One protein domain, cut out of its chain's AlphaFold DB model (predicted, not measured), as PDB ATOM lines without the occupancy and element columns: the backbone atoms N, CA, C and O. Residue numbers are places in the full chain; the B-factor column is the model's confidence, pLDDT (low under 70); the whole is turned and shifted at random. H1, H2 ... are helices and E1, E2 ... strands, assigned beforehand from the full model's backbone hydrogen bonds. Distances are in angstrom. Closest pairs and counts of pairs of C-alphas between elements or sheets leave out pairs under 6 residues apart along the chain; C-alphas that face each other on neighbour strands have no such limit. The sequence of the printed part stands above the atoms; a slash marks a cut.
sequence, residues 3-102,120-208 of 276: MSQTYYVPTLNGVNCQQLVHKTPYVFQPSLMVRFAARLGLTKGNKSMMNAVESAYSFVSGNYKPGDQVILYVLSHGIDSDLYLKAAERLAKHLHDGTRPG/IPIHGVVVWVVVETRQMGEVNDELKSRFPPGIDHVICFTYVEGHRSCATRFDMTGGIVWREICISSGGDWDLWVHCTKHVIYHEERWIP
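AT A GLANCE: This is residues 3 to 102 and 120 to 208 of the 276 residues of an uncharacterized protein of Rhizoctonia solani (UniProt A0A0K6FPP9). A twisted sheet of five strands makes the core, with H3 and H4 over one face and the short helix H5 over the other. H2 packs on H3 beyond the E1 edge of the sheet, and H1 lies far out at one end of the longest axis, away from the sheet and the other helices. The printed part has 189 residues with five named helices and five named strands, in the order H1 H2 E1 H3 E2 H4 E3 E4 E5 H5. The sheet runs E1 E2 E3 E4 E5 and is mixed, and the class is mixed, helices and strands. The whole is compact, with a radius of gyration of the C-alphas of 16.9 A and spans of 52 by 39 by 34 A.

HOW THE PARTS SIT: Residues 3 to 31 hold no named element. H1, residues 32 to 39, is not on the sheet and is apart from H2, residues 47 to 63. H2 is not on the sheet either, but it touches H3, residues 83 to 97, where the closest C-alphas, those of Val 53 and Leu 91, are 5.5 A apart; they run the same way at a steep tilt of 43 degrees. E1, residues 70 to 76, is an edge strand, parallel to its neighbour E2, residues 122 to 129, with N 74 and O 126 within hydrogen-bond range at 2.8 A. H3 is on the sheet at a height of 9.4 A, over E1 and E2, and runs along the strands, at 9 degrees to E1 on the local plane; its closest C-alphas to E1 are those of Leu 85 and Ser 76, 6.2 A apart. H4, residues 136 to 146, is on the same face as H3, at a height of 8.2 A. It lies over E3, residues 153 to 158, and only just over E2 and over E4, residues 163 to 170, with 3 of its C-alphas falling on each of those two. H4 runs slantwise to the strands, at 48 degrees to E3 on the local plane, and its closest C-alphas to E3 are those of Asn 140 and Cys 156, 6.2 A apart. E2, H4 and E3 form a strand-helix-strand unit, two parallel neighbour strands with a helix between, and its crossover is right-handed; N 127 and O 155 are 2.8 A apart. E3, E4 and E5, residues 176 to 184, form a meander, each strand the antiparallel neighbour of the one before. In the hairpin of E3 and E4, N 156 and O 166 are 2.9 A apart; in the hairpin of E4 and E5, N 167 and O 180 are 2.8 A apart. H5, residues 189 to 196, is on the opposite face from H3 and H4, giving three layers, helices on both faces of a sheet. It lies over E3 and E4 at a height of 8.3 A, and its closest C-alphas to E4 are those of Cys 195 and Ala 167, 6.0 A apart. In H1, H2, H3, H4 and H5 every O i to N i+4 pair is within hydrogen-bond range.

IN THESE COORDINATES: H1 begins at C-alpha 32, at (171.799, 98.386, -6.936). From first to last C-alpha H2 measures 24.3 A, E1 18.9 A, H3 20.9 A, E2 19.6 A, H4 15.5 A and E3 17.1 A. E4 measures 23.3 A and E5 23.7 A, and E5 begins at C-alpha 176, at (180.521, 64.357, 11.886). H5 ends at C-alpha 196, at (164.007, 68.292, 11.278).

THE WHOLE: The C-alphas farthest apart, those of Leu 42 and Arg 205, are 53.7 A apart. Residues 103 to 119 are not printed, on the link across the cut from H3 to E2, and C-alphas 102 and 120 are 17.8 A apart. Of the links that are printed whole, none is long. The mean pLDDT of the printed part is 82.5; residues 3 to 19, 44 to 45, 79 to 81 and 186 to 188 are under 70.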
ATOM      1  N   MET A   3     162.940  80.797  15.565       29.47
ATOM      2  CA  MET A   3     162.656  81.448  14.277       29.47
ATOM      3  C   MET A   3     161.883  80.558  13.284       29.47
ATOM      4  O   MET A   3     162.180  79.375  13.194       29.47
ATOM      5  N   SER A   4     160.901  81.088  12.533       31.42
ATOM      6  CA  SER A   4     160.337  80.420  11.337       31.42
ATOM      7  C   SER A   4     159.671  81.409  10.368       31.42
ATOM      8  O   SER A   4     158.834  82.228  10.757       31.42
ATOM      9  N   GLN A   5     160.027  81.312   9.082       34.47
ATOM     10  CA  GLN A   5     159.400  82.031   7.964       34.47
ATOM     11  C   GLN A   5     158.373  81.187   7.191       34.47
ATOM     12  O   GLN A   5     157.875  81.622   6.157       34.47
ATOM     13  N   THR A   6     157.974  80.029   7.703       38.41
ATOM     14  CA  THR A   6     157.028  79.131   7.028       38.41
ATOM     15  C   THR A   6     155.870  78.769   7.943       38.41
ATOM     16  O   THR A   6     156.048  78.640   9.151       38.41
ATOM     17  N   TYR A   7     154.690  78.611   7.340       43.78
ATOM     18  CA  TYR A   7     153.357  78.349   7.910       43.78
ATOM     19  C   TYR A   7     153.232  77.137   8.860       43.78
ATOM     20  O   TYR A   7     152.125  76.737   9.200       43.78
ATOM     21  N   TYR A   8     154.337  76.529   9.285       51.62
ATOM     22  CA  TYR A   8     154.335  75.107   9.581       51.62
ATOM     23  C   TYR A   8     155.301  74.643  10.681       51.62
ATOM     24  O   TYR A   8     155.524  73.448  10.837       51.62
ATOM     25  N   VAL A   9     155.874  75.562  11.461       50.69
ATOM     26  CA  VAL A   9     156.439  75.182  12.765       50.69
ATOM     27  C   VAL A   9     155.300  75.333  13.774       50.69
ATOM     28  O   VAL A   9     154.853  76.467  13.972       50.69
ATOM     29  N   PRO A  10     154.764  74.240  14.348       48.56
ATOM     30  CA  PRO A  10     153.583  74.319  15.195       48.56
ATOM     31  C   PRO A  10     153.861  75.187  16.430       48.56
ATOM     32  O   PRO A  10     154.737  74.896  17.241       48.56
ATOM     33  N   THR A  11     153.105  76.278  16.582       47.56
ATOM     34  CA  THR A  11     153.067  77.072  17.813       47.56
ATOM     35  C   THR A  11     152.224  76.323  18.834       47.56
ATOM     36  O   THR A  11     150.999  76.452  18.855       47.56
ATOM     37  N   LEU A  12     152.852  75.488  19.654       46.72
ATOM     38  CA  LEU A  12     152.127  74.696  20.641       46.72
ATOM     39  C   LEU A  12     151.833  75.529  21.884       46.72
ATOM     40  O   LEU A  12     152.647  75.635  22.793       46.72
ATOM     41  N   ASN A  13     150.620  76.072  21.943       43.59
ATOM     42  CA  ASN A  13     149.984  76.474  23.198       43.59
ATOM     43  C   ASN A  13     149.222  75.281  23.797       43.59
ATOM     44  O   ASN A  13     148.007  75.318  23.974       43.59
ATOM     45  N   GLY A  14     149.945  74.200  24.089       40.06
ATOM     46  CA  GLY A  14     149.411  73.008  24.741       40.06
ATOM     47  C   GLY A  14     150.367  72.535  25.827       40.06
ATOM     48  O   GLY A  14     151.375  71.928  25.498       40.06
ATOM     49  N   VAL A  15     150.037  72.884  27.075       48.16
ATOM     50  CA  VAL A  15     150.484  72.484  28.435       48.16
ATOM     51  C   VAL A  15     151.867  71.827  28.679       48.16
ATOM     52  O   VAL A  15     152.377  72.010  29.775       48.16
ATOM     53  N   ASN A  16     152.540  71.152  27.742       51.62
ATOM     54  CA  ASN A  16     153.739  70.353  28.038       51.62
ATOM     55  C   ASN A  16     155.021  70.653  27.236       51.62
ATOM     56  O   ASN A  16     156.051  70.090  27.590       51.62
ATOM     57  N   CYS A  17     155.041  71.538  26.228       51.75
ATOM     58  CA  CYS A  17     156.291  71.941  25.550       51.75
ATOM     59  C   CYS A  17     156.248  73.412  25.094       51.75
ATOM     60  O   CYS A  17     155.478  73.758  24.202       51.75
ATOM     61  N   GLN A  18     157.086  74.287  25.669       60.75
ATOM     62  CA  GLN A  18     157.169  75.702  25.271       60.75
ATOM     63  C   GLN A  18     158.265  75.937  24.219       60.75
ATOM     64  O   GLN A  18     159.349  76.433  24.520       60.75
ATOM     65  N   GLN A  19     157.969  75.652  22.949       68.62
ATOM     66  CA  GLN A  19     158.711  76.241  21.833       68.62
ATOM     67  C   GLN A  19     158.074  77.588  21.505       68.62
ATOM     68  O   GLN A  19     157.137  77.682  20.716       68.62
ATOM     69  N   LEU A  20     158.544  78.666  22.124       74.31
ATOM     70  CA  LEU A  20     158.029  79.984  21.737       74.31
ATOM     71  C   LEU A  20     158.531  80.279  20.265       74.31
ATOM     72  O   LEU A  20     159.467  79.588  19.882       74.31
ATOM     73  N   VAL A  21     158.115  81.305  19.473       74.56
ATOM     74  CA  VAL A  21     158.672  81.620  18.101       74.56
ATOM     75  C   VAL A  21     158.917  83.130  17.739       74.56
ATOM     76  O   VAL A  21     158.036  83.933  18.015       74.56
ATOM     77  N   HIS A  22     160.044  83.556  17.107       82.19
ATOM     78  CA  HIS A  22     160.230  84.901  16.469       82.19
ATOM     79  C   HIS A  22     160.250  84.861  14.955       82.19
ATOM     80  O   HIS A  22     161.117  84.254  14.336       82.19
ATOM     81  N   LYS A  23     159.384  85.654  14.338       79.06
ATOM     82  CA  LYS A  23     159.421  85.864  12.899       79.06
ATOM     83  C   LYS A  23     160.085  87.192  12.573       79.06
ATOM     84  O   LYS A  23     159.526  88.255  12.834       79.06
ATOM     85  N   THR A  24     161.247  87.118  11.938       77.69
ATOM     86  CA  THR A  24     161.903  88.297  11.380       77.69
ATOM     87  C   THR A  24     161.094  88.816  10.183       77.69
ATOM     88  O   THR A  24     160.715  88.015   9.318       77.69
ATOM     89  N   PRO A  25     160.803  90.131  10.112       74.94
ATOM     90  CA  PRO A  25     160.096  90.719   8.978       74.94
ATOM     91  C   PRO A  25     160.895  90.562   7.678       74.94
ATOM     92  O   PRO A  25     162.097  90.297   7.694       74.94
ATOM     93  N   TYR A  26     160.214  90.743   6.544       75.12
ATOM     94  CA  TYR A  26     160.838  90.641   5.229       75.12
ATOM     95  C   TYR A  26     162.031  91.602   5.116       75.12
ATOM     96  O   TYR A  26     161.895  92.809   5.346       75.12
ATOM     97  N   VAL A  27     163.205  91.069   4.768       76.81
ATOM     98  CA  VAL A  27     164.418  91.864   4.574       76.81
ATOM     99  C   VAL A  27     164.441  92.324   3.128       76.81
ATOM    100  O   VAL A  27     164.726  91.554   2.210       76.81
ATOM    101  N   PHE A  28     164.141  93.604   2.919       74.56
ATOM    102  CA  PHE A  28     164.130  94.160   1.578       74.56
ATOM    103  C   PHE A  28     165.533  94.180   0.994       74.56
ATOM    104  O   PHE A  28     166.514  94.602   1.616       74.56
ATOM    105  N   GLN A  29     165.603  93.730  -0.251       76.44
ATOM    106  CA  GLN A  29     166.825  93.753  -1.006       76.44
ATOM    107  C   GLN A  29     167.142  95.212  -1.392       76.44
ATOM    108  O   GLN A  29     166.343  95.843  -2.083       76.44
ATOM    109  N   PRO A  30     168.275  95.790  -0.944       74.56
ATOM    110  CA  PRO A  30     168.596  97.176  -1.247       74.56
ATOM    111  C   PRO A  30     168.866  97.316  -2.743       74.56
ATOM    112  O   PRO A  30     169.444  96.409  -3.356       74.56
ATOM    113  N   SER A  31     168.477  98.460  -3.309       79.44
ATOM    114  CA  SER A  31     168.675  98.759  -4.730       79.44
ATOM    115  C   SER A  31     170.155  98.694  -5.123       79.44
ATOM    116  O   SER A  31     171.049  98.855  -4.285       79.44
ATOM    117  N   LEU A  32     170.430  98.481  -6.414       81.31
ATOM    118  CA  LEU A  32     171.799  98.386  -6.936       81.31
ATOM    119  C   LEU A  32     172.644  99.612  -6.555       81.31
ATOM    120  O   LEU A  32     173.782  99.467  -6.117       81.31
ATOM    121  N   MET A  33     172.055 100.808  -6.643       82.25
ATOM    122  CA  MET A  33     172.719 102.063  -6.292       82.25
ATOM    123  C   MET A  33     173.065 102.138  -4.800       82.25
ATOM    124  O   MET A  33     174.173 102.532  -4.451       82.25
ATOM    125  N   VAL A  34     172.169 101.683  -3.915       78.12
ATOM    126  CA  VAL A  34     172.440 101.615  -2.468       78.12
ATOM    127  C   VAL A  34     173.559 100.618  -2.167       78.12
ATOM    128  O   VAL A  34     174.427 100.908  -1.348       78.12
ATOM    129  N   ARG A  35     173.588  99.468  -2.849       79.31
ATOM    130  CA  ARG A  35     174.679  98.487  -2.710       79.31
ATOM    131  C   ARG A  35     176.013  99.045  -3.183       79.31
ATOM    132  O   ARG A  35     177.028  98.804  -2.539       79.31
ATOM    133  N   PHE A  36     176.009  99.759  -4.305       80.94
ATOM    134  CA  PHE A  36     177.204 100.386  -4.855       80.94
ATOM    135  C   PHE A  36     177.735 101.463  -3.906       80.94
ATOM    136  O   PHE A  36     178.898 101.417  -3.520       80.94
ATOM    137  N   ALA A  37     176.857 102.343  -3.420       80.50
ATOM    138  CA  ALA A  37     177.199 103.341  -2.415       80.50
ATOM    139  C   ALA A  37     177.737 102.700  -1.121       80.50
ATOM    140  O   ALA A  37     178.736 103.163  -0.580       80.50
ATOM    141  N   ALA A  38     177.147 101.591  -0.663       78.44
ATOM    142  CA  ALA A  38     177.635 100.859   0.505       78.44
ATOM    143  C   ALA A  38     179.026 100.239   0.277       78.44
ATOM    144  O   ALA A  38     179.865 100.299   1.172       78.44
ATOM    145  N   ARG A  39     179.303  99.679  -0.913       79.00
ATOM    146  CA  ARG A  39     180.641  99.165  -1.279       79.00
ATOM    147  C   ARG A  39     181.703 100.262  -1.297       79.00
ATOM    148  O   ARG A  39     182.850  99.989  -0.975       79.00
ATOM    149  N   LEU A  40     181.310 101.485  -1.638       82.75
ATOM    150  CA  LEU A  40     182.168 102.668  -1.587       82.75
ATOM    151  C   LEU A  40     182.250 103.305  -0.186       82.75
ATOM    152  O   LEU A  40     182.860 104.357  -0.035       82.75
ATOM    153  N   GLY A  41     181.616 102.714   0.833       79.00
ATOM    154  CA  GLY A  41     181.580 103.263   2.193       79.00
ATOM    155  C   GLY A  41     180.714 104.521   2.350       79.00
ATOM    156  O   GLY A  41     180.748 105.158   3.398       79.00
ATOM    157  N   LEU A  42     179.921 104.880   1.336       79.69
ATOM    158  CA  LEU A  42     179.108 106.103   1.301       79.69
ATOM    159  C   LEU A  42     177.785 105.968   2.066       79.69
ATOM    160  O   LEU A  42     177.162 106.967   2.418       79.69
ATOM    161  N   THR A  43     177.327 104.742   2.323       74.62
ATOM    162  CA  THR A  43     176.115 104.472   3.106       74.62
ATOM    163  C   THR A  43     176.350 103.346   4.106       74.62
ATOM    164  O   THR A  43     177.159 102.442   3.893       74.62
ATOM    165  N   LYS A  44     175.607 103.378   5.220       66.38
ATOM    166  CA  LYS A  44     175.620 102.323   6.241       66.38
ATOM    167  C   LYS A  44     174.877 101.073   5.748       66.38
ATOM    168  O   LYS A  44     173.775 100.807   6.210       66.38
ATOM    169  N   GLY A  45     175.474 100.316   4.825       66.50
ATOM    170  CA  GLY A  45     175.063  98.952   4.458       66.50
ATOM    171  C   GLY A  45     173.553  98.719   4.264       66.50
ATOM    172  O   GLY A  45     172.790  99.618   3.916       66.50
ATOM    173  N   ASN A  46     173.102  97.476   4.473       76.44
ATOM    174  CA  ASN A  46     171.677  97.138   4.429       76.44
ATOM    175  C   ASN A  46     171.025  97.337   5.809       76.44
ATOM    176  O   ASN A  46     171.026  96.427   6.639       76.44
ATOM    177  N   LYS A  47     170.443  98.521   6.040       80.50
ATOM    178  CA  LYS A  47     169.755  98.871   7.297       80.50
ATOM    179  C   LYS A  47     168.639  97.885   7.670       80.50
ATOM    180  O   LYS A  47     168.505  97.540   8.837       80.50
ATOM    181  N   SER A  48     167.870  97.396   6.694       81.88
ATOM    182  CA  SER A  48     166.777  96.442   6.945       81.88
ATOM    183  C   SER A  48     167.295  95.125   7.528       81.88
ATOM    184  O   SER A  48     166.712  94.607   8.475       81.88
ATOM    185  N   MET A  49     168.431  94.635   7.025       86.75
ATOM    186  CA  MET A  49     169.076  93.423   7.534       86.75
ATOM    187  C   MET A  49     169.592  93.610   8.967       86.75
ATOM    188  O   MET A  49     169.385  92.740   9.804       86.75
ATOM    189  N   MET A  50     170.237  94.740   9.274       87.75
ATOM    190  CA  MET A  50     170.738  94.988  10.634       87.75
ATOM    191  C   MET A  50     169.604  95.149  11.648       87.75
ATOM    192  O   MET A  50     169.677  94.554  12.714       87.75
ATOM    193  N   ASN A  51     168.517  95.838  11.286       87.50
ATOM    194  CA  ASN A  51     167.324  95.920  12.133       87.50
ATOM    195  C   ASN A  51     166.730  94.528  12.421       87.50
ATOM    196  O   ASN A  51     166.290  94.256  13.535       87.50
ATOM    197  N   ALA A  52     166.720  93.644  11.419       88.31
ATOM    198  CA  ALA A  52     166.294  92.257  11.574       88.31
ATOM    199  C   ALA A  52     167.182  91.488  12.570       88.31
ATOM    200  O   ALA A  52     166.659  90.815  13.457       88.31
ATOM    201  N   VAL A  53     168.507  91.635  12.465       91.12
ATOM    202  CA  VAL A  53     169.472  91.026  13.397       91.12
ATOM    203  C   VAL A  53     169.302  91.575  14.816       91.12
ATOM    204  O   VAL A  53     169.231  90.797  15.760       91.12
ATOM    205  N   GLU A  54     169.192  92.894  14.981       91.00
ATOM    206  CA  GLU A  54     168.982  93.548  16.282       91.00
ATOM    207  C   GLU A  54     167.677  93.098  16.950       91.00
ATOM    208  O   GLU A  54     167.650  92.829  18.154       91.00
ATOM    209  N   SER A  55     166.602  92.984  16.166       90.06
ATOM    210  CA  SER A  55     165.301  92.523  16.645       90.06
ATOM    211  C   SER A  55     165.356  91.065  17.102       90.06
ATOM    212  O   SER A  55     164.935  90.769  18.221       90.06
ATOM    213  N   ALA A  56     165.934  90.175  16.290       91.81
ATOM    214  CA  ALA A  56     166.092  88.766  16.639       91.81
ATOM    215  C   ALA A  56     167.031  88.573  17.842       91.81
ATOM    216  O   ALA A  56     166.742  87.770  18.724       91.81
ATOM    217  N   TYR A  57     168.115  89.348  17.933       91.44
ATOM    218  CA  TYR A  57     169.029  89.300  19.074       91.44
ATOM    219  C   TYR A  57     168.340  89.721  20.369       91.44
ATOM    220  O   TYR A  57     168.368  88.972  21.337       91.44
ATOM    221  N   SER A  58     167.692  90.895  20.377       90.00
ATOM    222  CA  SER A  58     166.992  91.429  21.562       90.00
ATOM    223  C   SER A  58     165.939  90.458  22.077       90.00
ATOM    224  O   SER A  58     165.658  90.360  23.267       90.00
ATOM    225  N   PHE A  59     165.346  89.733  21.144       90.00
ATOM    226  CA  PHE A  59     164.381  88.719  21.442       90.00
ATOM    227  C   PHE A  59     164.990  87.455  22.051       90.00
ATOM    228  O   PHE A  59     164.490  86.979  23.068       90.00
ATOM    229  N   VAL A  60     166.053  86.914  21.454       89.56
ATOM    230  CA  VAL A  60     166.731  85.729  21.992       89.56
ATOM    231  C   VAL A  60     167.284  86.041  23.382       89.56
ATOM    232  O   VAL A  60     166.969  85.331  24.330       89.56
ATOM    233  N   SER A  61     167.993  87.157  23.545       87.31
ATOM    234  CA  SER A  61     168.567  87.552  24.835       87.31
ATOM    235  C   SER A  61     167.524  87.858  25.914       87.31
ATOM    236  O   SER A  61     167.791  87.653  27.093       87.31
ATOM    237  N   GLY A  62     166.331  88.329  25.536       88.06
ATOM    238  CA  GLY A  62     165.245  88.601  26.480       88.06
ATOM    239  C   GLY A  62     164.441  87.368  26.909       88.06
ATOM    240  O   GLY A  62     163.734  87.438  27.911       88.06
ATOM    241  N   ASN A  63     164.514  86.260  26.163       87.62
ATOM    242  CA  ASN A  63     163.653  85.087  26.377       87.62
ATOM    243  C   ASN A  63     164.410  83.787  26.670       87.62
ATOM    244  O   ASN A  63     163.774  82.815  27.066       87.62
ATOM    245  N   TYR A  64     165.724  83.751  26.453       84.56
ATOM    246  CA  TYR A  64     166.548  82.556  26.602       84.56
ATOM    247  C   TYR A  64     167.701  82.787  27.570       84.56
ATOM    248  O   TYR A  64     168.218  83.898  27.698       84.56
ATOM    249  N   LYS A  65     168.123  81.712  28.229       82.75
ATOM    250  CA  LYS A  65     169.252  81.670  29.157       82.75
ATOM    251  C   LYS A  65     170.377  80.795  28.595       82.75
ATOM    252  O   LYS A  65     170.125  79.936  27.748       82.75
ATOM    253  N   PRO A  66     171.619  80.964  29.082       78.94
ATOM    254  CA  PRO A  66     172.687  80.013  28.802       78.94
ATOM    255  C   PRO A  66     172.249  78.583  29.153       78.94
ATOM    256  O   PRO A  66     171.769  78.336  30.258       78.94
ATOM    257  N   GLY A  67     172.398  77.659  28.202       77.62
ATOM    258  CA  GLY A  67     171.942  76.268  28.318       77.62
ATOM    259  C   GLY A  67     170.640  75.959  27.573       77.62
ATOM    260  O   GLY A  67     170.385  74.791  27.283       77.62
ATOM    261  N   ASP A  68     169.855  76.970  27.194       83.81
ATOM    262  CA  ASP A  68     168.714  76.751  26.311       83.81
ATOM    263  C   ASP A  68     169.168  76.475  24.869       83.81
ATOM    264  O   ASP A  68     170.203  76.963  24.409       83.81
ATOM    265  N   GLN A  69     168.355  75.728  24.122       84.25
ATOM    266  CA  GLN A  69     168.619  75.423  22.718       84.25
ATOM    267  C   GLN A  69     167.984  76.464  21.794       84.25
ATOM    268  O   GLN A  69     166.760  76.631  21.752       84.25
ATOM    269  N   VAL A  70     168.818  77.134  20.998       89.25
ATOM    270  CA  VAL A  70     168.366  78.016  19.918       89.25
ATOM    271  C   VAL A  70     168.562  77.326  18.573       89.25
ATOM    272  O   VAL A  70     169.666  76.895  18.241       89.25
ATOM    273  N   ILE A  71     167.487  77.259  17.786       92.44
ATOM    274  CA  ILE A  71     167.506  76.782  16.400       92.44
ATOM    275  C   ILE A  71     167.234  77.959  15.467       92.44
ATOM    276  O   ILE A  71     166.237  78.672  15.622       92.44
ATOM    277  N   LEU A  72     168.110  78.151  14.482       93.56
ATOM    278  CA  LEU A  72     167.920  79.133  13.420       93.56
ATOM    279  C   LEU A  72     167.254  78.461  12.223       93.56
ATOM    280  O   LEU A  72     167.830  77.560  11.626       93.56
ATOM    281  N   TYR A  73     166.066  78.923  11.846       91.81
ATOM    282  CA  TYR A  73     165.412  78.520  10.604       91.81
ATOM    283  C   TYR A  73     165.532  79.634   9.566       91.81
ATOM    284  O   TYR A  73     165.109  80.767   9.819       91.81
ATOM    285  N   VAL A  74     166.082  79.318   8.397       91.00
ATOM    286  CA  VAL A  74     166.409  80.293   7.354       91.00
ATOM    287  C   VAL A  74     165.805  79.863   6.025       91.00
ATOM    288  O   VAL A  74     166.062  78.765   5.543       91.00
ATOM    289  N   LEU A  75     165.039  80.756   5.401       88.12
ATOM    290  CA  LEU A  75     164.668  80.640   3.996       88.12
ATOM    291  C   LEU A  75     165.722  81.360   3.154       88.12
ATOM    292  O   LEU A  75     165.944  82.552   3.350       88.12
ATOM    293  N   SER A  76     166.361  80.649   2.232       86.25
ATOM    294  CA  SER A  76     167.388  81.183   1.343       86.25
ATOM    295  C   SER A  76     167.012  80.948  -0.114       86.25
ATOM    296  O   SER A  76     166.732  79.822  -0.516       86.25
ATOM    297  N   HIS A  77     167.051  81.991  -0.942       81.00
ATOM    298  CA  HIS A  77     166.870  81.856  -2.393       81.00
ATOM    299  C   HIS A  77     168.159  81.477  -3.142       81.00
ATOM    300  O   HIS A  77     168.121  81.273  -4.351       81.00
ATOM    301  N   GLY A  78     169.287  81.381  -2.437       73.81
ATOM    302  CA  GLY A  78     170.583  81.012  -2.997       73.81
ATOM    303  C   GLY A  78     171.709  81.341  -2.024       73.81
ATOM    304  O   GLY A  78     171.758  82.433  -1.456       73.81
ATOM    305  N   ILE A  79     172.637  80.410  -1.836       69.69
ATOM    306  CA  ILE A  79     173.548  80.426  -0.688       69.69
ATOM    307  C   ILE A  79     174.444  81.681  -0.665       69.69
ATOM    308  O   ILE A  79     174.494  82.382   0.349       69.69
ATOM    309  N   ASP A  80     175.050  82.079  -1.781       60.53
ATOM    310  CA  ASP A  80     176.022  83.190  -1.802       60.53
ATOM    311  C   ASP A  80     175.417  84.603  -1.702       60.53
ATOM    312  O   ASP A  80     176.046  85.569  -1.233       60.53
ATOM    313  N   SER A  81     174.178  84.769  -2.165       66.50
ATOM    314  CA  SER A  81     173.580  86.094  -2.378       66.50
ATOM    315  C   SER A  81     172.449  86.437  -1.413       66.50
ATOM    316  O   SER A  81     172.036  87.601  -1.354       66.50
ATOM    317  N   ASP A  82     172.003  85.470  -0.613       81.50
ATOM    318  CA  ASP A  82     170.825  85.623   0.225       81.50
ATOM    319  C   ASP A  82     171.080  86.474   1.483       81.50
ATOM    320  O   ASP A  82     172.076  86.335   2.201       81.50
ATOM    321  N   LEU A  83     170.166  87.415   1.722       84.81
ATOM    322  CA  LEU A  83     170.241  88.362   2.832       84.81
ATOM    323  C   LEU A  83     169.773  87.761   4.158       84.81
ATOM    324  O   LEU A  83     170.258  88.196   5.200       84.81
ATOM    325  N   TYR A  84     168.861  86.789   4.136       88.12
ATOM    326  CA  TYR A  84     168.408  86.096   5.338       88.12
ATOM    327  C   TYR A  84     169.505  85.199   5.885       88.12
ATOM    328  O   TYR A  84     169.751  85.221   7.088       88.12
ATOM    329  N   LEU A  85     170.225  84.492   5.012       90.00
ATOM    330  CA  LEU A  85     171.362  83.677   5.433       90.00
ATOM    331  C   LEU A  85     172.469  84.544   6.055       90.00
ATOM    332  O   LEU A  85     172.891  84.284   7.179       90.00
ATOM    333  N   LYS A  86     172.806  85.677   5.423       90.88
ATOM    334  CA  LYS A  86     173.755  86.657   5.988       90.88
ATOM    335  C   LYS A  86     173.286  87.270   7.308       90.88
ATOM    336  O   LYS A  86     174.112  87.573   8.169       90.88
ATOM    337  N   ALA A  87     171.983  87.494   7.470       90.94
ATOM    338  CA  ALA A  87     171.420  87.949   8.737       90.94
ATOM    339  C   ALA A  87     171.559  86.868   9.819       90.94
ATOM    340  O   ALA A  87     171.985  87.179  10.928       90.94
ATOM    341  N   ALA A  88     171.263  85.610   9.485       93.19
ATOM    342  CA  ALA A  88     171.384  84.475  10.393       93.19
ATOM    343  C   ALA A  88     172.834  84.249  10.841       93.19
ATOM    344  O   ALA A  88     173.073  84.087  12.031       93.19
ATOM    345  N   GLU A  89     173.809  84.327   9.932       93.44
ATOM    346  CA  GLU A  89     175.240  84.253  10.272       93.44
ATOM    347  C   GLU A  89     175.665  85.363  11.235       93.44
ATOM    348  O   GLU A  89     176.362  85.118  12.218       93.44
ATOM    349  N   ARG A  90     175.227  86.603  10.978       92.81
ATOM    350  CA  ARG A  90     175.535  87.743  11.852       92.81
ATOM    351  C   ARG A  90     174.905  87.584  13.226       92.81
ATOM    352  O   ARG A  90     175.576  87.832  14.222       92.81
ATOM    353  N   LEU A  91     173.639  87.175  13.279       93.00
ATOM    354  CA  LEU A  91     172.961  86.868  14.533       93.00
ATOM    355  C   LEU A  91     173.713  85.771  15.289       93.00
ATOM    356  O   LEU A  91     173.979  85.931  16.476       93.00
ATOM    357  N   ALA A  92     174.108  84.705  14.592       92.88
ATOM    358  CA  ALA A  92     174.830  83.598  15.192       92.88
ATOM    359  C   ALA A  92     176.159  84.023  15.795       92.88
ATOM    360  O   ALA A  92     176.460  83.670  16.931       92.88
ATOM    361  N   LYS A  93     176.909  84.850  15.070       92.25
ATOM    362  CA  LYS A  93     178.146  85.430  15.572       92.25
ATOM    363  C   LYS A  93     177.919  86.288  16.818       92.25
ATOM    364  O   LYS A  93     178.647  86.144  17.788       92.25
ATOM    365  N   HIS A  94     176.900  87.146  16.822       91.25
ATOM    366  CA  HIS A  94     176.587  87.981  17.982       91.25
ATOM    367  C   HIS A  94     176.212  87.158  19.222       91.25
ATOM    368  O   HIS A  94     176.704  87.444  20.311       91.25
ATOM    369  N   LEU A  95     175.397  86.113  19.052       89.38
ATOM    370  CA  LEU A  95     175.005  85.208  20.138       89.38
ATOM    371  C   LEU A  95     176.184  84.374  20.661       89.38
ATOM    372  O   LEU A  95     176.322  84.210  21.872       89.38
ATOM    373  N   HIS A  96     177.046  83.897  19.760       88.31
ATOM    374  CA  HIS A  96     178.262  83.157  20.098       88.31
ATOM    375  C   HIS A  96     179.287  84.034  20.832       88.31
ATOM    376  O   HIS A  96     179.823  83.642  21.863       88.31
ATOM    377  N   ASP A  97     179.537  85.245  20.333       87.50
ATOM    378  CA  ASP A  97     180.542  86.151  20.896       87.50
ATOM    379  C   ASP A  97     180.030  86.886  22.152       87.50
ATOM    380  O   ASP A  97     180.799  87.586  22.809       87.50
ATOM    381  N   GLY A  98     178.734  86.775  22.479       85.94
ATOM    382  CA  GLY A  98     178.097  87.540  23.557       85.94
ATOM    383  C   GLY A  98     178.076  89.050  23.283       85.94
ATOM    384  O   GLY A  98     178.114  89.858  24.210       85.94
ATOM    385  N   THR A  99     178.064  89.452  22.008       88.44
ATOM    386  CA  THR A  99     178.120  90.863  21.594       88.44
ATOM    387  C   THR A  99     176.764  91.345  21.110       88.44
ATOM    388  O   THR A  99     176.077  90.658  20.354       88.44
ATOM    389  N   ARG A 100     176.380  92.567  21.485       87.06
ATOM    390  CA  ARG A 100     175.128  93.150  21.010       87.06
ATOM    391  C   ARG A 100     175.305  93.716  19.593       87.06
ATOM    392  O   ARG A 100     176.266  94.445  19.333       87.06
ATOM    393  N   PRO A 101     174.374  93.444  18.662       86.06
ATOM    394  CA  PRO A 101     174.381  94.102  17.365       86.06
ATOM    395  C   PRO A 101     174.163  95.614  17.539       86.06
ATOM    396  O   PRO A 101     173.283  96.032  18.289       86.06
ATOM    397  N   GLY A 102     174.967  96.423  16.847       75.94
ATOM    398  CA  GLY A 102     174.906  97.890  16.908       75.94
ATOM    399  C   GLY A 102     175.948  98.545  17.825       75.94
ATOM    400  O   GLY A 102     176.212  99.741  17.661       75.94
ATOM    401  N   ILE A 120     174.743  82.473  24.256       79.81
ATOM    402  CA  ILE A 120     173.552  81.661  24.005       79.81
ATOM    403  C   ILE A 120     173.911  80.711  22.863       79.81
ATOM    404  O   ILE A 120     174.063  81.169  21.726       79.81
ATOM    405  N   PRO A 121     174.095  79.409  23.142       80.25
ATOM    406  CA  PRO A 121     174.533  78.467  22.128       80.25
ATOM    407  C   PRO A 121     173.447  78.284  21.068       80.25
ATOM    408  O   PRO A 121     172.264  78.093  21.364       80.25
ATOM    409  N   ILE A 122     173.865  78.305  19.805       88.62
ATOM    410  CA  ILE A 122     173.013  77.868  18.703       88.62
ATOM    411  C   ILE A 122     173.215  76.376  18.550       88.62
ATOM    412  O   ILE A 122     174.285  75.918  18.168       88.62
ATOM    413  N   HIS A 123     172.164  75.623  18.842       89.75
ATOM    414  CA  HIS A 123     172.200  74.172  18.784       89.75
ATOM    415  C   HIS A 123     172.034  73.657  17.351       89.75
ATOM    416  O   HIS A 123     172.531  72.587  17.003       89.75
ATOM    417  N   GLY A 124     171.352  74.414  16.491       93.00
ATOM    418  CA  GLY A 124     171.133  73.976  15.124       93.00
ATOM    419  C   GLY A 124     170.753  75.073  14.149       93.00
ATOM    420  O   GLY A 124     170.203  76.114  14.513       93.00
ATOM    421  N   VAL A 125     171.024  74.797  12.879       94.81
ATOM    422  CA  VAL A 125     170.638  75.630  11.746       94.81
ATOM    423  C   VAL A 125     169.875  74.768  10.752       94.81
ATOM    424  O   VAL A 125     170.367  73.738  10.298       94.81
ATOM    425  N   VAL A 126     168.676  75.211  10.399       94.75
ATOM    426  CA  VAL A 126     167.824  74.617   9.375       94.75
ATOM    427  C   VAL A 126     167.697  75.618   8.234       94.75
ATOM    428  O   VAL A 126     167.230  76.737   8.442       94.75
ATOM    429  N   VAL A 127     168.101  75.234   7.027       93.44
ATOM    430  CA  VAL A 127     168.084  76.117   5.856       93.44
ATOM    431  C   VAL A 127     167.253  75.508   4.736       93.44
ATOM    432  O   VAL A 127     167.596  74.467   4.178       93.44
ATOM    433  N   TRP A 128     166.178  76.194   4.361       91.62
ATOM    434  CA  TRP A 128     165.473  75.918   3.118       91.62
ATOM    435  C   TRP A 128     166.164  76.665   1.980       91.62
ATOM    436  O   TRP A 128     166.122  77.894   1.943       91.62
ATOM    437  N   VAL A 129     166.799  75.946   1.057       90.00
ATOM    438  CA  VAL A 129     167.484  76.538  -0.098       90.00
ATOM    439  C   VAL A 129     166.603  76.376  -1.336       90.00
ATOM    440  O   VAL A 129     166.485  75.289  -1.893       90.00
ATOM    441  N   VAL A 130     165.925  77.447  -1.747       85.38
ATOM    442  CA  VAL A 130     164.849  77.389  -2.749       85.38
ATOM    443  C   VAL A 130     165.369  77.022  -4.132       85.38
ATOM    444  O   VAL A 130     164.746  76.207  -4.791       85.38
ATOM    445  N   VAL A 131     166.484  77.607  -4.575       84.38
ATOM    446  CA  VAL A 131     167.039  77.402  -5.923       84.38
ATOM    447  C   VAL A 131     168.436  76.809  -5.804       84.38
ATOM    448  O   VAL A 131     169.435  77.496  -5.997       84.38
ATOM    449  N   GLU A 132     168.507  75.540  -5.414       89.25
ATOM    450  CA  GLU A 132     169.774  74.828  -5.248       89.25
ATOM    451  C   GLU A 132     169.772  73.553  -6.077       89.25
ATOM    452  O   GLU A 132     168.852  72.746  -5.983       89.25
ATOM    453  N   THR A 133     170.802  73.373  -6.893       88.12
ATOM    454  CA  THR A 133     170.952  72.217  -7.790       88.12
ATOM    455  C   THR A 133     172.134  71.341  -7.393       88.12
ATOM    456  O   THR A 133     172.173  70.173  -7.769       88.12
ATOM    457  N   ARG A 134     173.061  71.852  -6.571       90.19
ATOM    458  CA  ARG A 134     174.221  71.097  -6.081       90.19
ATOM    459  C   ARG A 134     173.813  69.919  -5.197       90.19
ATOM    460  O   ARG A 134     172.660  69.777  -4.781       90.19
ATOM    461  N   GLN A 135     174.782  69.060  -4.892       90.75
ATOM    462  CA  GLN A 135     174.565  67.951  -3.971       90.75
ATOM    463  C   GLN A 135     174.326  68.480  -2.554       90.75
ATOM    464  O   GLN A 135     175.076  69.315  -2.048       90.75
ATOM    465  N   MET A 136     173.309  67.951  -1.867       91.81
ATOM    466  CA  MET A 136     172.944  68.448  -0.534       91.81
ATOM    467  C   MET A 136     174.046  68.241   0.515       91.81
ATOM    468  O   MET A 136     174.097  68.984   1.491       91.81
ATOM    469  N   GLY A 137     174.946  67.271   0.314       92.50
ATOM    470  CA  GLY A 137     176.146  67.104   1.139       92.50
ATOM    471  C   GLY A 137     177.081  68.315   1.065       92.50
ATOM    472  O   GLY A 137     177.427  68.871   2.101       92.50
ATOM    473  N   GLU A 138     177.403  68.775  -0.148       93.25
ATOM    474  CA  GLU A 138     178.256  69.951  -0.383       93.25
ATOM    475  C   GLU A 138     177.634  71.218   0.208       93.25
ATOM    476  O   GLU A 138     178.294  71.990   0.897       93.25
ATOM    477  N   VAL A 139     176.328  71.393  -0.003       93.12
ATOM    478  CA  VAL A 139     175.552  72.507   0.553       93.12
ATOM    479  C   VAL A 139     175.590  72.501   2.082       93.12
ATOM    480  O   VAL A 139     175.755  73.545   2.709       93.12
ATOM    481  N   ASN A 140     175.443  71.331   2.701       95.31
ATOM    482  CA  ASN A 140     175.510  71.177   4.151       95.31
ATOM    483  C   ASN A 140     176.898  71.536   4.708       95.31
ATOM    484  O   ASN A 140     176.989  72.235   5.718       95.31
ATOM    485  N   ASP A 141     177.963  71.100   4.031       94.06
ATOM    486  CA  ASP A 141     179.347  71.412   4.400       94.06
ATOM    487  C   ASP A 141     179.662  72.906   4.243       94.06
ATOM    488  O   ASP A 141     180.290  73.510   5.117       94.06
ATOM    489  N   GLU A 142     179.155  73.538   3.182       94.31
ATOM    490  CA  GLU A 142     179.269  74.983   2.997       94.31
ATOM    491  C   GLU A 142     178.536  75.739   4.112       94.31
ATOM    492  O   GLU A 142     179.108  76.643   4.723       94.31
ATOM    493  N   LEU A 143     177.302  75.340   4.441       94.38
ATOM    494  CA  LEU A 143     176.537  75.952   5.526       94.38
ATOM    495  C   LEU A 143     177.273  75.838   6.858       94.38
ATOM    496  O   LEU A 143     177.416  76.844   7.545       94.38
ATOM    497  N   LYS A 144     177.813  74.661   7.191       94.19
ATOM    498  CA  LYS A 144     178.634  74.467   8.392       94.19
ATOM    499  C   LYS A 144     179.781  75.479   8.474       94.19
ATOM    500  O   LYS A 144     180.031  76.016   9.546       94.19
ATOM    501  N   SER A 145     180.456  75.765   7.359       92.81
ATOM    502  CA  SER A 145     181.605  76.682   7.345       92.81
ATOM    503  C   SER A 145     181.252  78.149   7.637       92.81
ATOM    504  O   SER A 145     182.128  78.931   8.006       92.81
ATOM    505  N   ARG A 146     179.980  78.536   7.482       92.88
ATOM    506  CA  ARG A 146     179.519  79.928   7.628       92.88
ATOM    507  C   ARG A 146     179.126  80.308   9.043       92.88
ATOM    508  O   ARG A 146     179.099  81.495   9.370       92.88
ATOM    509  N   PHE A 147     178.793  79.327   9.870       92.75
ATOM    510  CA  PHE A 147     178.363  79.581  11.234       92.75
ATOM    511  C   PHE A 147     179.501  79.361  12.241       92.75
ATOM    512  O   PHE A 147     180.455  78.639  11.945       92.75
ATOM    513  N   PRO A 148     179.429  79.990  13.430       90.81
ATOM    514  CA  PRO A 148     180.409  79.769  14.489       90.81
ATOM    515  C   PRO A 148     180.528  78.285  14.884       90.81
ATOM    516  O   PRO A 148     179.570  77.524  14.713       90.81
ATOM    517  N   PRO A 149     181.679  77.864  15.441       88.00
ATOM    518  CA  PRO A 149     181.826  76.517  15.983       88.00
ATOM    519  C   PRO A 149     180.837  76.264  17.136       88.00
ATOM    520  O   PRO A 149     180.323  77.198  17.749       88.00
ATOM    521  N   GLY A 150     180.590  74.988  17.444       86.00
ATOM    522  CA  GLY A 150     179.681  74.582  18.525       86.00
ATOM    523  C   GLY A 150     178.223  74.372  18.106       86.00
ATOM    524  O   GLY A 150     177.366  74.223  18.969       86.00
ATOM    525  N   ILE A 151     177.936  74.352  16.800       90.44
ATOM    526  CA  ILE A 151     176.629  73.940  16.278       90.44
ATOM    527  C   ILE A 151     176.561  72.422  16.190       90.44
ATOM    528  O   ILE A 151     177.366  71.795  15.498       90.44
ATOM    529  N   ASP A 152     175.535  71.856  16.818       93.06
ATOM    530  CA  ASP A 152     175.332  70.411  16.853       93.06
ATOM    531  C   ASP A 152     174.636  69.904  15.594       93.06
ATOM    532  O   ASP A 152     174.906  68.786  15.171       93.06
ATOM    533  N   HIS A 153     173.765  70.703  14.970       95.69
ATOM    534  CA  HIS A 153     172.987  70.275  13.806       95.69
ATOM    535  C   HIS A 153     173.018  71.294  12.666       95.69
ATOM    536  O   HIS A 153     172.671  72.459  12.842       95.69
ATOM    537  N   VAL A 154     173.333  70.835  11.457       96.56
ATOM    538  CA  VAL A 154     173.086  71.597  10.226       96.56
ATOM    539  C   VAL A 154     172.187  70.760   9.337       96.56
ATOM    540  O   VAL A 154     172.528  69.631   8.981       96.56
ATOM    541  N   ILE A 155     171.032  71.314   8.990       96.38
ATOM    542  CA  ILE A 155     170.027  70.677   8.147       96.38
ATOM    543  C   ILE A 155     169.739  71.609   6.982       96.38
ATOM    544  O   ILE A 155     169.478  72.795   7.171       96.38
ATOM    545  N   CYS A 156     169.765  71.079   5.771       94.62
ATOM    546  CA  CYS A 156     169.391  71.813   4.574       94.62
ATOM    547  C   CYS A 156     168.465  70.985   3.699       94.62
ATOM    548  O   CYS A 156     168.564  69.759   3.662       94.62
ATOM    549  N   PHE A 157     167.554  71.654   3.000       92.94
ATOM    550  CA  PHE A 157     166.634  70.993   2.081       92.94
ATOM    551  C   PHE A 157     166.218  71.909   0.930       92.94
ATOM    552  O   PHE A 157     166.272  73.134   1.040       92.94
ATOM    553  N   THR A 158     165.805  71.297  -0.175       90.88
ATOM    554  CA  THR A 158     165.293  71.956  -1.377       90.88
ATOM    555  C   THR A 158     164.217  71.098  -2.038       90.88
ATOM    556  O   THR A 158     164.123  69.896  -1.779       90.88
ATOM    557  N   TYR A 159     163.414  71.731  -2.891       85.94
ATOM    558  CA  TYR A 159     162.362  71.089  -3.687       85.94
ATOM    559  C   TYR A 159     162.624  71.183  -5.196       85.94
ATOM    560  O   TYR A 159     161.845  70.672  -6.000       85.94
ATOM    561  N   VAL A 160     163.703  71.861  -5.601       79.56
ATOM    562  CA  VAL A 160     164.088  71.940  -7.011       79.56
ATOM    563  C   VAL A 160     164.603  70.578  -7.451       79.56
ATOM    564  O   VAL A 160     165.506  70.025  -6.823       79.56
ATOM    565  N   GLU A 161     164.017  70.061  -8.536       75.69
ATOM    566  CA  GLU A 161     164.311  68.731  -9.100       75.69
ATOM    567  C   GLU A 161     163.969  67.570  -8.150       75.69
ATOM    568  O   GLU A 161     164.614  66.525  -8.154       75.69
ATOM    569  N   GLY A 162     162.929  67.757  -7.334       83.00
ATOM    570  CA  GLY A 162     162.511  66.801  -6.313       83.00
ATOM    571  C   GLY A 162     162.947  67.224  -4.914       83.00
ATOM    572  O   GLY A 162     163.672  68.201  -4.713       83.00
ATOM    573  N   HIS A 163     162.462  66.488  -3.922       87.69
ATOM    574  CA  HIS A 163     162.726  66.752  -2.517       87.69
ATOM    575  C   HIS A 163     164.082  66.178  -2.146       87.69
ATOM    576  O   HIS A 163     164.286  64.966  -2.162       87.69
ATOM    577  N   ARG A 164     165.026  67.056  -1.811       92.00
ATOM    578  CA  ARG A 164     166.379  66.670  -1.412       92.00
ATOM    579  C   ARG A 164     166.713  67.327  -0.088       92.00
ATOM    580  O   ARG A 164     166.507  68.529   0.072       92.00
ATOM    581  N   SER A 165     167.259  66.566   0.850       94.12
ATOM    582  CA  SER A 165     167.727  67.095   2.132       94.12
ATOM    583  C   SER A 165     169.056  66.493   2.550       94.12
ATOM    584  O   SER A 165     169.398  65.385   2.149       94.12
ATOM    585  N   CYS A 166     169.782  67.212   3.396       95.31
ATOM    586  CA  CYS A 166     170.928  66.706   4.133       95.31
ATOM    587  C   CYS A 166     170.840  67.203   5.575       95.31
ATOM    588  O   CYS A 166     170.835  68.411   5.821       95.31
ATOM    589  N   ALA A 167     170.757  66.270   6.516       96.69
ATOM    590  CA  ALA A 167     170.821  66.517   7.944       96.69
ATOM    591  C   ALA A 167     172.144  65.962   8.470       96.69
ATOM    592  O   ALA A 167     172.458  64.795   8.256       96.69
ATOM    593  N   THR A 168     172.928  66.792   9.150       96.06
ATOM    594  CA  THR A 168     174.203  66.382   9.741       96.06
ATOM    595  C   THR A 168     174.231  66.779  11.203       96.06
ATOM    596  O   THR A 168     173.940  67.931  11.535       96.06
ATOM    597  N   ARG A 169     174.626  65.834  12.061       95.56
ATOM    598  CA  ARG A 169     174.951  66.082  13.464       95.56
ATOM    599  C   ARG A 169     176.458  66.076  13.673       95.56
ATOM    600  O   ARG A 169     177.150  65.181  13.179       95.56
ATOM    601  N   PHE A 170     176.947  67.029  14.451       92.00
ATOM    602  CA  PHE A 170     178.350  67.184  14.803       92.00
ATOM    603  C   PHE A 170     178.594  66.869  16.284       92.00
ATOM    604  O   PHE A 170     177.675  66.906  17.102       92.00
ATOM    605  N   ASP A 171     179.831  66.506  16.617       90.31
ATOM    606  CA  ASP A 171     180.313  66.441  17.995       90.31
ATOM    607  C   ASP A 171     180.945  67.783  18.413       90.31
ATOM    608  O   ASP A 171     181.104  68.698  17.601       90.31
ATOM    609  N   MET A 172     181.358  67.898  19.677       86.56
ATOM    610  CA  MET A 172     181.967  69.122  20.224       86.56
ATOM    611  C   MET A 172     183.268  69.544  19.516       86.56
ATOM    612  O   MET A 172     183.699  70.684  19.655       86.56
ATOM    613  N   THR A 173     183.911  68.640  18.768       87.44
ATOM    614  CA  THR A 173     185.120  68.940  17.982       87.44
ATOM    615  C   THR A 173     184.789  69.401  16.561       87.44
ATOM    616  O   THR A 173     185.684  69.731  15.785       87.44
ATOM    617  N   GLY A 174     183.503  69.418  16.202       86.56
ATOM    618  CA  GLY A 174     183.026  69.644  14.846       86.56
ATOM    619  C   GLY A 174     183.137  68.407  13.951       86.56
ATOM    620  O   GLY A 174     182.895  68.517  12.748       86.56
ATOM    621  N   GLY A 175     183.491  67.234  14.481       88.75
ATOM    622  CA  GLY A 175     183.479  65.973  13.743       88.75
ATOM    623  C   GLY A 175     182.051  65.545  13.400       88.75
ATOM    624  O   GLY A 175     181.126  65.822  14.154       88.75
ATOM    625  N   ILE A 176     181.845  64.883  12.257       90.62
ATOM    626  CA  ILE A 176     180.521  64.357  11.886       90.62
ATOM    627  C   ILE A 176     180.216  63.126  12.751       90.62
ATOM    628  O   ILE A 176     180.940  62.133  12.710       90.62
ATOM    629  N   VAL A 177     179.124  63.182  13.513       92.06
ATOM    630  CA  VAL A 177     178.586  62.034  14.261       92.06
ATOM    631  C   VAL A 177     177.737  61.182  13.331       92.06
ATOM    632  O   VAL A 177     177.960  59.976  13.208       92.06
ATOM    633  N   TRP A 178     176.792  61.826  12.648       94.12
ATOM    634  CA  TRP A 178     176.001  61.208  11.597       94.12
ATOM    635  C   TRP A 178     175.608  62.227  10.531       94.12
ATOM    636  O   TRP A 178     175.525  63.428  10.791       94.12
ATOM    637  N   ARG A 179     175.360  61.723   9.327       94.94
ATOM    638  CA  ARG A 179     174.811  62.454   8.190       94.94
ATOM    639  C   ARG A 179     173.750  61.602   7.517       94.94
ATOM    640  O   ARG A 179     173.988  60.428   7.248       94.94
ATOM    641  N   GLU A 180     172.610  62.199   7.226       95.25
ATOM    642  CA  GLU A 180     171.510  61.588   6.493       95.25
ATOM    643  C   GLU A 180     171.164  62.462   5.290       95.25
ATOM    644  O   GLU A 180     170.892  63.654   5.437       95.25
ATOM    645  N   ILE A 181     171.200  61.876   4.097       94.69
ATOM    646  CA  ILE A 181     170.794  62.519   2.852       94.69
ATOM    647  C   ILE A 181     169.559  61.789   2.349       94.69
ATOM    648  O   ILE A 181     169.605  60.578   2.137       94.69
ATOM    649  N   CYS A 182     168.475  62.526   2.132       92.94
ATOM    650  CA  CYS A 182     167.225  61.971   1.626       92.94
ATOM    651  C   CYS A 182     166.910  62.578   0.263       92.94
ATOM    652  O   CYS A 182     167.072  63.784   0.066       92.94
ATOM    653  N   ILE A 183     166.460  61.737  -0.665       91.75
ATOM    654  CA  ILE A 183     166.029  62.123  -2.006       91.75
ATOM    655  C   ILE A 183     164.675  61.470  -2.262       91.75
ATOM    656  O   ILE A 183     164.542  60.253  -2.138       91.75
ATOM    657  N   SER A 184     163.687  62.270  -2.643       89.19
ATOM    658  CA  SER A 184     162.391  61.802  -3.117       89.19
ATOM    659  C   SER A 184     161.982  62.541  -4.387       89.19
ATOM    660  O   SER A 184     162.228  63.740  -4.537       89.19
ATOM    661  N   SER A 185     161.331  61.828  -5.302       82.12
ATOM    662  CA  SER A 185     160.674  62.423  -6.469       82.12
ATOM    663  C   SER A 185     159.367  63.134  -6.109       82.12
ATOM    664  O   SER A 185     158.886  63.946  -6.898       82.12
ATOM    665  N   GLY A 186     158.780  62.821  -4.950       69.94
ATOM    666  CA  GLY A 186     157.514  63.383  -4.500       69.94
ATOM    667  C   GLY A 186     157.674  64.687  -3.728       69.94
ATOM    668  O   GLY A 186     158.672  64.942  -3.053       69.94
ATOM    669  N   GLY A 187     156.659  65.532  -3.889       62.66
ATOM    670  CA  GLY A 187     156.591  66.910  -3.428       62.66
ATOM    671  C   GLY A 187     156.263  67.073  -1.943       62.66
ATOM    672  O   GLY A 187     155.390  67.884  -1.639       62.66
ATOM    673  N   ASP A 188     156.832  66.264  -1.040       64.88
ATOM    674  CA  ASP A 188     156.204  66.078   0.268       64.88
ATOM    675  C   ASP A 188     156.793  66.832   1.468       64.88
ATOM    676  O   ASP A 188     158.006  66.903   1.706       64.88
ATOM    677  N   TRP A 189     155.857  67.334   2.272       73.81
ATOM    678  CA  TRP A 189     156.044  67.967   3.575       73.81
ATOM    679  C   TRP A 189     156.729  67.032   4.579       73.81
ATOM    680  O   TRP A 189     157.512  67.451   5.434       73.81
ATOM    681  N   ASP A 190     156.492  65.739   4.422       80.12
ATOM    682  CA  ASP A 190     157.025  64.690   5.276       80.12
ATOM    683  C   ASP A 190     158.552  64.667   5.315       80.12
ATOM    684  O   ASP A 190     159.137  64.472   6.379       80.12
ATOM    685  N   LEU A 191     159.230  64.916   4.192       83.06
ATOM    686  CA  LEU A 191     160.695  64.897   4.165       83.06
ATOM    687  C   LEU A 191     161.286  66.024   5.025       83.06
ATOM    688  O   LEU A 191     162.312  65.837   5.679       83.06
ATOM    689  N   TRP A 192     160.604  67.170   5.070       85.56
ATOM    690  CA  TRP A 192     160.956  68.280   5.949       85.56
ATOM    691  C   TRP A 192     160.740  67.930   7.423       85.56
ATOM    692  O   TRP A 192     161.629  68.159   8.249       85.56
ATOM    693  N   VAL A 193     159.586  67.344   7.764       87.31
ATOM    694  CA  VAL A 193     159.314  66.915   9.144       87.31
ATOM    695  C   VAL A 193     160.356  65.885   9.567       87.31
ATOM    696  O   VAL A 193     160.947  66.000  10.638       87.31
ATOM    697  N   HIS A 194     160.643  64.914   8.698       87.62
ATOM    698  CA  HIS A 194     161.601  63.854   8.963       87.62
ATOM    699  C   HIS A 194     163.005  64.397   9.230       87.62
ATOM    700  O   HIS A 194     163.596  64.058  10.252       87.62
ATOM    701  N   CYS A 195     163.536  65.259   8.358       89.25
ATOM    702  CA  CYS A 195     164.908  65.744   8.508       89.25
ATOM    703  C   CYS A 195     165.075  66.719   9.687       89.25
ATOM    704  O   CYS A 195     166.180  66.875  10.205       89.25
ATOM    705  N   THR A 196     163.987  67.347  10.149       90.75
ATOM    706  CA  THR A 196     164.007  68.292  11.278       90.75
ATOM    707  C   THR A 196     163.516  67.709  12.602       90.75
ATOM    708  O   THR A 196     163.646  68.385  13.621       90.75
ATOM    709  N   LYS A 197     163.024  66.461  12.640       88.75
ATOM    710  CA  LYS A 197     162.434  65.827  13.841       88.75
ATOM    711  C   LYS A 197     163.338  65.775  15.069       88.75
ATOM    712  O   LYS A 197     162.857  65.616  16.184       88.75
ATOM    713  N   HIS A 198     164.646  65.898  14.868       85.81
ATOM    714  CA  HIS A 198     165.637  65.885  15.939       85.81
ATOM    715  C   HIS A 198     165.895  67.266  16.559       85.81
ATOM    716  O   HIS A 198     166.532  67.339  17.604       85.81
ATOM    717  N   VAL A 199     165.428  68.349  15.927       88.00
ATOM    718  CA  VAL A 199     165.732  69.733  16.340       88.00
ATOM    719  C   VAL A 199     164.506  70.639  16.433       88.00
ATOM    720  O   VAL A 199     164.530  71.627  17.161       88.00
ATOM    721  N   ILE A 200     163.437  70.336  15.697       85.44
ATOM    722  CA  ILE A 200     162.157  71.039  15.763       85.44
ATOM    723  C   ILE A 200     161.152  70.087  16.396       85.44
ATOM    724  O   ILE A 200     161.065  68.921  16.009       85.44
ATOM    725  N   TYR A 201     160.382  70.594  17.358       83.56
ATOM    726  CA  TYR A 201     159.277  69.825  17.900       83.56
ATOM    727  C   TYR A 201     158.184  69.692  16.838       83.56
ATOM    728  O   TYR A 201     157.651  70.688  16.342       83.56
ATOM    729  N   HIS A 202     157.797  68.451  16.563       81.94
ATOM    730  CA  HIS A 202     156.611  68.108  15.785       81.94
ATOM    731  C   HIS A 202     155.693  67.256  16.647       81.94
ATOM    732  O   HIS A 202     156.165  66.460  17.458       81.94
ATOM    733  N   GLU A 203     154.377  67.383  16.472       80.31
ATOM    734  CA  GLU A 203     153.478  66.406  17.090       80.31
ATOM    735  C   GLU A 203     153.765  65.025  16.490       80.31
ATOM    736  O   GLU A 203     153.934  64.894  15.279       80.31
ATOM    737  N   GLU A 204     153.770  63.987  17.326       83.62
ATOM    738  CA  GLU A 204     154.182  62.635  16.930       83.62
ATOM    739  C   GLU A 204     153.415  62.093  15.711       83.62
ATOM    740  O   GLU A 204     153.980  61.387  14.880       83.62
ATOM    741  N   ARG A 205     152.139  62.468  15.558       82.94
ATOM    742  CA  ARG A 205     151.309  62.068  14.410       82.94
ATOM    743  C   ARG A 205     151.787  62.621  13.064       82.94
ATOM    744  O   ARG A 205     151.439  62.039  12.046       82.94
ATOM    745  N   TRP A 206     152.533  63.728  13.061       82.56
ATOM    746  CA  TRP A 206     153.076  64.344  11.846       82.56
ATOM    747  C   TRP A 206     154.448  63.798  11.483       82.56
ATOM    748  O   TRP A 206     154.892  63.993  10.358       82.56
ATOM    749  N   ILE A 207     155.133  63.134  12.419       85.75
ATOM    750  CA  ILE A 207     156.437  62.538  12.148       85.75
ATOM    751  C   ILE A 207     156.216  61.333  11.226       85.75
ATOM    752  O   ILE A 207     155.526  60.387  11.626       85.75
ATOM    753  N   PRO A 208     156.795  61.335  10.012       84.25
ATOM    754  CA  PRO A 208     156.609  60.235   9.083       84.25
ATOM    755  C   PRO A 208     157.140  58.938   9.676       84.25
ATOM    756  O   PRO A 208     158.186  58.930  10.326       84.25
TER     757      PRO A 208